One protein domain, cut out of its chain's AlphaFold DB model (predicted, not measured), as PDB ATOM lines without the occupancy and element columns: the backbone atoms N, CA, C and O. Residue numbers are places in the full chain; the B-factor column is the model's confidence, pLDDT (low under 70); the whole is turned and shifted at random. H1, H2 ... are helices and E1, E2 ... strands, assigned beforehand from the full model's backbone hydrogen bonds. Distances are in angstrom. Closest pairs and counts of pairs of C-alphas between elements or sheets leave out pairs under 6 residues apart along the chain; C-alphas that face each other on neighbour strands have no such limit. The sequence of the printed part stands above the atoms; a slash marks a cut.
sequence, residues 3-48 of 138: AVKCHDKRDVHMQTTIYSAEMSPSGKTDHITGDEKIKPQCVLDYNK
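Overview. This is residues 3 to 48 of the 138 residues of the protein "PiggyBac transposable element-derived 4-like protein" of Labeo rohita (UniProt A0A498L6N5). Two small strand hairpins, E1 with E2 and E3 with E4, sit loosely together and offset along the longest axis, joined by residues 17 to 22. The short helix H1 follows directly on E4 and extends sideways, its first half near E2 and E3. The printed part has 46 residues, with E1, E2, E3, E4 and H1 in that order, a mixed class of helices and strands, and two antiparallel sheets of two strands, E1 - E2 and E3 - E4. It is only just compact, close to loose, with a radius of gyration of the C-alphas of 11.0 A, and elongated, spanning 34 by 19 by 17 A.

Along the chain. E1 is residues 3 to 7, starting with C-alpha 3 at (1.588, -40.631, 11.234). E2, residues 11 to 16, is 16.5 A long. E3, residues 23 to 29, measures 15.1 A and starts with C-alpha 23 at (-10.950, -35.419, 11.993). E4 is residues 36 to 40, 13.0 A. H1, residues 41 to 48, is 10.6 A and ends with C-alpha 48 at (-14.477, -50.530, 14.543).

Arrangement. E1 and E2 form a hairpin, antiparallel at 155 degrees; N 4 and O 14 are within hydrogen-bond range at 2.8 A. E3 and E4 form the other hairpin, antiparallel at 144 degrees, with N 26 and O 37 at 2.8 A. The closest C-alphas of E1 and E4 are those of Cys 6 and Lys 39, 7.5 A. The closest of E3 and H1 are those of Ser 24 and Gln 41, 5.5 A. For E2 and H1 they are those of Thr 16 and Cys 42, 7.2 A. E1 and H1 are apart. In H1 every O i to N i+4 pair is within hydrogen-bond range.

Size, cuts and confidence. The two C-alphas farthest apart are those of Thr 17 and Ile 32, 34.1 A. The printed part has no cut and no long link. Mean pLDDT of the printed part is 84.5, and no printed residue is under 70.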
ATOM      1  N   ALA A   3       1.538 -40.357   9.806       88.75
ATOM      2  CA  ALA A   3       1.588 -40.631  11.234       88.75
ATOM      3  C   ALA A   3       0.684 -39.634  11.967       88.75
ATOM      4  O   ALA A   3       0.774 -38.429  11.744       88.75
ATOM      5  N   VAL A   4      -0.191 -40.139  12.832       89.25
ATOM      6  CA  VAL A   4      -1.154 -39.345  13.597       89.25
ATOM      7  C   VAL A   4      -0.912 -39.578  15.080       89.25
ATOM      8  O   VAL A   4      -0.832 -40.721  15.532       89.25
ATOM      9  N   LYS A   5      -0.821 -38.486  15.840       89.75
ATOM     10  CA  LYS A   5      -0.802 -38.506  17.301       89.75
ATOM     11  C   LYS A   5      -2.146 -37.991  17.813       89.75
ATOM     12  O   LYS A   5      -2.548 -36.885  17.474       89.75
ATOM     13  N   CYS A   6      -2.829 -38.793  18.619       86.50
ATOM     14  CA  CYS A   6      -4.083 -38.434  19.272       86.50
ATOM     15  C   CYS A   6      -3.901 -38.537  20.786       86.50
ATOM     16  O   CYS A   6      -3.469 -39.576  21.283       86.50
ATOM     17  N   HIS A   7      -4.258 -37.485  21.518       84.06
ATOM     18  CA  HIS A   7      -4.260 -37.499  22.978       84.06
ATOM     19  C   HIS A   7      -5.676 -37.800  23.486       84.06
ATOM     20  O   HIS A   7      -6.628 -37.125  23.103       84.06
ATOM     21  N   ASP A   8      -5.818 -38.843  24.303       79.12
ATOM     22  CA  ASP A   8      -7.035 -39.129  25.079       79.12
ATOM     23  C   ASP A   8      -6.616 -39.201  26.563       79.12
ATOM     24  O   ASP A   8      -5.986 -38.274  27.055       79.12
ATOM     25  N   LYS A   9      -6.826 -40.314  27.282       83.38
ATOM     26  CA  LYS A   9      -6.195 -40.534  28.607       83.38
ATOM     27  C   LYS A   9      -4.678 -40.765  28.549       83.38
ATOM     28  O   LYS A   9      -3.988 -40.653  29.559       83.38
ATOM     29  N   ARG A  10      -4.183 -41.210  27.396       86.75
ATOM     30  CA  ARG A  10      -2.775 -41.481  27.087       86.75
ATOM     31  C   ARG A  10      -2.534 -41.093  25.632       86.75
ATOM     32  O   ARG A  10      -3.478 -41.063  24.841       86.75
ATOM     33  N   ASP A  11      -1.278 -40.836  25.291       89.50
ATOM     34  CA  ASP A  11      -0.876 -40.584  23.909       89.50
ATOM     35  C   ASP A  11      -1.025 -41.850  23.057       89.50
ATOM     36  O   ASP A  11      -0.405 -42.879  23.332       89.50
ATOM     37  N   VAL A  12      -1.824 -41.758  21.997       88.69
ATOM     38  CA  VAL A  12      -2.000 -42.804  20.989       88.69
ATOM     39  C   VAL A  12      -1.313 -42.360  19.706       88.69
ATOM     40  O   VAL A  12      -1.634 -41.313  19.144       88.69
ATOM     41  N   HIS A  13      -0.384 -43.180  19.224       91.25
ATOM     42  CA  HIS A  13       0.309 -42.969  17.957       91.25
ATOM     43  C   HIS A  13      -0.189 -43.999  16.954       91.25
ATOM     44  O   HIS A  13      -0.231 -45.191  17.258       91.25
ATOM     45  N   MET A  14      -0.550 -43.556  15.756       89.00
ATOM     46  CA  MET A  14      -0.955 -44.449  14.680       89.00
ATOM     47  C   MET A  14      -0.281 -44.093  13.372       89.00
ATOM     48  O   MET A  14      -0.043 -42.927  13.074       89.00
ATOM     49  N   GLN A  15      -0.036 -45.118  12.566       91.19
ATOM     50  CA  GLN A  15       0.444 -44.974  11.203       91.19
ATOM     51  C   GLN A  15      -0.607 -45.516  10.247       91.19
ATOM     52  O   GLN A  15      -1.199 -46.569  10.478       91.19
ATOM     53  N   THR A  16      -0.847 -44.788   9.167       86.94
ATOM     54  CA  THR A  16      -1.789 -45.197   8.135       86.94
ATOM     55  C   THR A  16      -1.257 -44.869   6.748       86.94
ATOM     56  O   THR A  16      -0.549 -43.886   6.528       86.94
ATOM     57  N   THR A  17      -1.577 -45.730   5.791       90.12
ATOM     58  CA  THR A  17      -1.280 -45.540   4.366       90.12
ATOM     59  C   THR A  17      -2.522 -45.186   3.555       90.12
ATOM     60  O   THR A  17      -2.384 -44.827   2.392       90.12
ATOM     61  N   ILE A  18      -3.707 -45.281   4.165       84.50
ATOM     62  CA  ILE A  18      -5.006 -45.213   3.482       84.50
ATOM     63  C   ILE A  18      -5.748 -43.924   3.838       84.50
ATOM     64  O   ILE A  18      -6.403 -43.343   2.981       84.50
ATOM     65  N   TYR A  19      -5.658 -43.479   5.093       83.31
ATOM     66  CA  TYR A  19      -6.433 -42.337   5.581       83.31
ATOM     67  C   TYR A  19      -5.609 -41.044   5.585       83.31
ATOM     68  O   TYR A  19      -4.419 -41.049   5.912       83.31
ATOM     69  N   SER A  20      -6.275 -39.936   5.265       78.88
ATOM     70  CA  SER A  20      -5.767 -38.567   5.415       78.88
ATOM     71  C   SER A  20      -5.889 -38.087   6.871       78.88
ATOM     72  O   SER A  20      -6.462 -38.777   7.715       78.88
ATOM     73  N   ALA A  21      -5.360 -36.899   7.189       77.25
ATOM     74  CA  ALA A  21      -5.413 -36.298   8.533       77.25
ATOM     75  C   ALA A  21      -6.814 -35.766   8.917       77.25
ATOM     76  O   ALA A  21      -6.943 -34.762   9.615       77.25
ATOM     77  N   GLU A  22      -7.867 -36.422   8.436       83.94
ATOM     78  CA  GLU A  22      -9.251 -36.015   8.638       83.94
ATOM     79  C   GLU A  22      -9.721 -36.342  10.055       83.94
ATOM     80  O   GLU A  22      -9.506 -37.436  10.592       83.94
ATOM     81  N   MET A  23     -10.379 -35.356  10.658       84.81
ATOM     82  CA  MET A  23     -10.950 -35.419  11.993       84.81
ATOM     83  C   MET A  23     -12.458 -35.588  11.868       84.81
ATOM     84  O   MET A  23     -13.121 -34.827  11.172       84.81
ATOM     85  N   SER A  24     -12.996 -36.598  12.544       84.69
ATOM     86  CA  SER A  24     -14.401 -36.990  12.433       84.69
ATOM     87  C   SER A  24     -15.032 -37.164  13.817       84.69
ATOM     88  O   SER A  24     -14.342 -37.563  14.765       84.69
ATOM     89  N   PRO A  25     -16.331 -36.866  13.969       83.88
ATOM     90  CA  PRO A  25     -17.019 -37.056  15.235       83.88
ATOM     91  C   PRO A  25     -17.079 -38.549  15.572       83.88
ATOM     92  O   PRO A  25     -17.461 -39.386  14.757       83.88
ATOM     93  N   SER A  26     -16.696 -38.903  16.798       80.88
ATOM     94  CA  SER A  26     -16.677 -40.297  17.257       80.88
ATOM     95  C   SER A  26     -18.063 -40.858  17.595       80.88
ATOM     96  O   SER A  26     -18.168 -42.027  17.972       80.88
ATOM     97  N   GLY A  27     -19.113 -40.031  17.513       79.56
ATOM     98  CA  GLY A  27     -20.474 -40.367  17.945       79.56
ATOM     99  C   GLY A  27     -20.615 -40.531  19.462       79.56
ATOM    100  O   GLY A  27     -21.632 -41.030  19.937       79.56
ATOM    101  N   LYS A  28     -19.584 -40.157  20.231       79.62
ATOM    102  CA  LYS A  28     -19.595 -40.141  21.694       79.62
ATOM    103  C   LYS A  28     -19.490 -38.704  22.174       79.62
ATOM    104  O   LYS A  28     -18.554 -38.000  21.802       79.62
ATOM    105  N   THR A  29     -20.412 -38.310  23.034       82.06
ATOM    106  CA  THR A  29     -20.383 -37.017  23.716       82.06
ATOM    107  C   THR A  29     -19.540 -37.130  24.977       82.06
ATOM    108  O   THR A  29     -19.533 -38.173  25.640       82.06
ATOM    109  N   ASP A  30     -18.786 -36.087  25.306       77.12
ATOM    110  CA  ASP A  30     -18.121 -36.028  26.594       77.12
ATOM    111  C   ASP A  30     -19.136 -35.785  27.705       77.12
ATOM    112  O   ASP A  30     -19.931 -34.853  27.648       77.12
ATOM    113  N   HIS A  31     -19.104 -36.624  28.737       72.50
ATOM    114  CA  HIS A  31     -20.053 -36.532  29.847       72.50
ATOM    115  C   HIS A  31     -19.801 -35.312  30.741       72.50
ATOM    116  O   HIS A  31     -20.680 -34.941  31.511       72.50
ATOM    117  N   ILE A  32     -18.604 -34.721  30.660       76.12
ATOM    118  CA  ILE A  32     -18.198 -33.569  31.473       76.12
ATOM    119  C   ILE A  32     -18.476 -32.261  30.726       76.12
ATOM    120  O   ILE A  32     -19.073 -31.348  31.285       76.12
ATOM    121  N   THR A  33     -18.051 -32.181  29.466       76.62
ATOM    122  CA  THR A  33     -18.118 -30.960  28.649       76.62
ATOM    123  C   THR A  33     -19.396 -30.861  27.820       76.62
ATOM    124  O   THR A  33     -19.760 -29.772  27.402       76.62
ATOM    125  N   GLY A  34     -20.093 -31.976  27.569       77.12
ATOM    126  CA  GLY A  34     -21.260 -32.012  26.680       77.12
ATOM    127  C   GLY A  34     -20.921 -31.925  25.186       77.12
ATOM    128  O   GLY A  34     -21.820 -32.039  24.358       77.12
ATOM    129  N   ASP A  35     -19.640 -31.781  24.836       80.12
ATOM    130  CA  ASP A  35     -19.166 -31.659  23.458       80.12
ATOM    131  C   ASP A  35     -18.992 -33.019  22.773       80.12
ATOM    132  O   ASP A  35     -18.705 -34.043  23.407       80.12
ATOM    133  N   GLU A  36     -19.113 -33.048  21.445       82.19
ATOM    134  CA  GLU A  36     -18.804 -34.245  20.667       82.19
ATOM    135  C   GLU A  36     -17.299 -34.538  20.668       82.19
ATOM    136  O   GLU A  36     -16.469 -33.698  20.324       82.19
ATOM    137  N   LYS A  37     -16.922 -35.780  20.997       82.31
ATOM    138  CA  LYS A  37     -15.522 -36.206  20.926       82.31
ATOM    139  C   LYS A  37     -15.111 -36.380  19.478       82.31
ATOM    140  O   LYS A  37     -15.521 -37.345  18.829       82.31
ATOM    141  N   ILE A  38     -14.245 -35.498  19.007       85.25
ATOM    142  CA  ILE A  38     -13.652 -35.568  17.675       85.25
ATOM    143  C   ILE A  38     -12.392 -36.430  17.744       85.25
ATOM    144  O   ILE A  38     -11.538 -36.246  18.612       85.25
ATOM    145  N   LYS A  39     -12.275 -37.402  16.836       87.81
ATOM    146  CA  LYS A  39     -11.101 -38.273  16.712       87.81
ATOM    147  C   LYS A  39     -10.705 -38.414  15.243       87.81
ATOM    148  O   LYS A  39     -11.572 -38.335  14.369       87.81
ATOM    149  N   PRO A  40      -9.421 -38.660  14.950       89.19
ATOM    150  CA  PRO A  40      -9.007 -38.877  13.577       89.19
ATOM    151  C   PRO A  40      -9.685 -40.129  13.018       89.19
ATOM    152  O   PRO A  40      -9.834 -41.133  13.724       89.19
ATOM    153  N   GLN A  41     -10.115 -40.069  11.759       88.25
ATOM    154  CA  GLN A  41     -10.945 -41.107  11.139       88.25
ATOM    155  C   GLN A  41     -10.283 -42.489  11.184       88.25
ATOM    156  O   GLN A  41     -10.934 -43.498  11.460       88.25
ATOM    157  N   CYS A  42      -8.960 -42.530  11.026       88.44
ATOM    158  CA  CYS A  42      -8.180 -43.752  11.158       88.44
ATOM    159  C   CYS A  42      -8.362 -44.430  12.530       88.44
ATOM    160  O   CYS A  42      -8.345 -45.657  12.596       88.44
ATOM    161  N   VAL A  43      -8.557 -43.671  13.622       88.19
ATOM    162  CA  VAL A  43      -8.711 -44.233  14.983       88.19
ATOM    163  C   VAL A  43     -10.096 -44.843  15.122       88.19
ATOM    164  O   VAL A  43     -10.254 -45.903  15.730       88.19
ATOM    165  N   LEU A  44     -11.109 -44.186  14.557       88.25
ATOM    166  CA  LEU A  44     -12.478 -44.692  14.566       88.25
ATOM    167  C   LEU A  44     -12.580 -46.003  13.790       88.25
ATOM    168  O   LEU A  44     -13.116 -46.986  14.308       88.25
ATOM    169  N   ASP A  45     -11.998 -46.045  12.594       88.12
ATOM    170  CA  ASP A  45     -12.013 -47.237  11.753       88.12
ATOM    171  C   ASP A  45     -11.177 -48.378  12.333       88.12
ATOM    172  O   ASP A  45     -11.593 -49.539  12.259       88.12
ATOM    173  N   TYR A  46     -10.043 -48.065  12.965       89.00
ATOM    174  CA  TYR A  46      -9.264 -49.047  13.713       89.00
ATOM    175  C   TYR A  46     -10.103 -49.682  14.826       89.00
ATOM    176  O   TYR A  46     -10.256 -50.900  14.858       89.00
ATOM    177  N   ASN A  47     -10.730 -48.870  15.682       86.62
ATOM    178  CA  ASN A  47     -11.559 -49.369  16.782       86.62
ATOM    179  C   ASN A  47     -12.755 -50.195  16.283       86.62
ATOM    180  O   ASN A  47     -13.106 -51.213  16.882       86.62
ATOM    181  N   LYS A  48     -13.368 -49.794  15.162       85.69
ATOM    182  CA  LYS A  48     -14.477 -50.530  14.543       85.69
ATOM    183  C   LYS A  48     -14.053 -51.920  14.061       85.69
ATOM    184  O   LYS A  48     -14.810 -52.874  14.233       85.69
TER     185      LYS A  48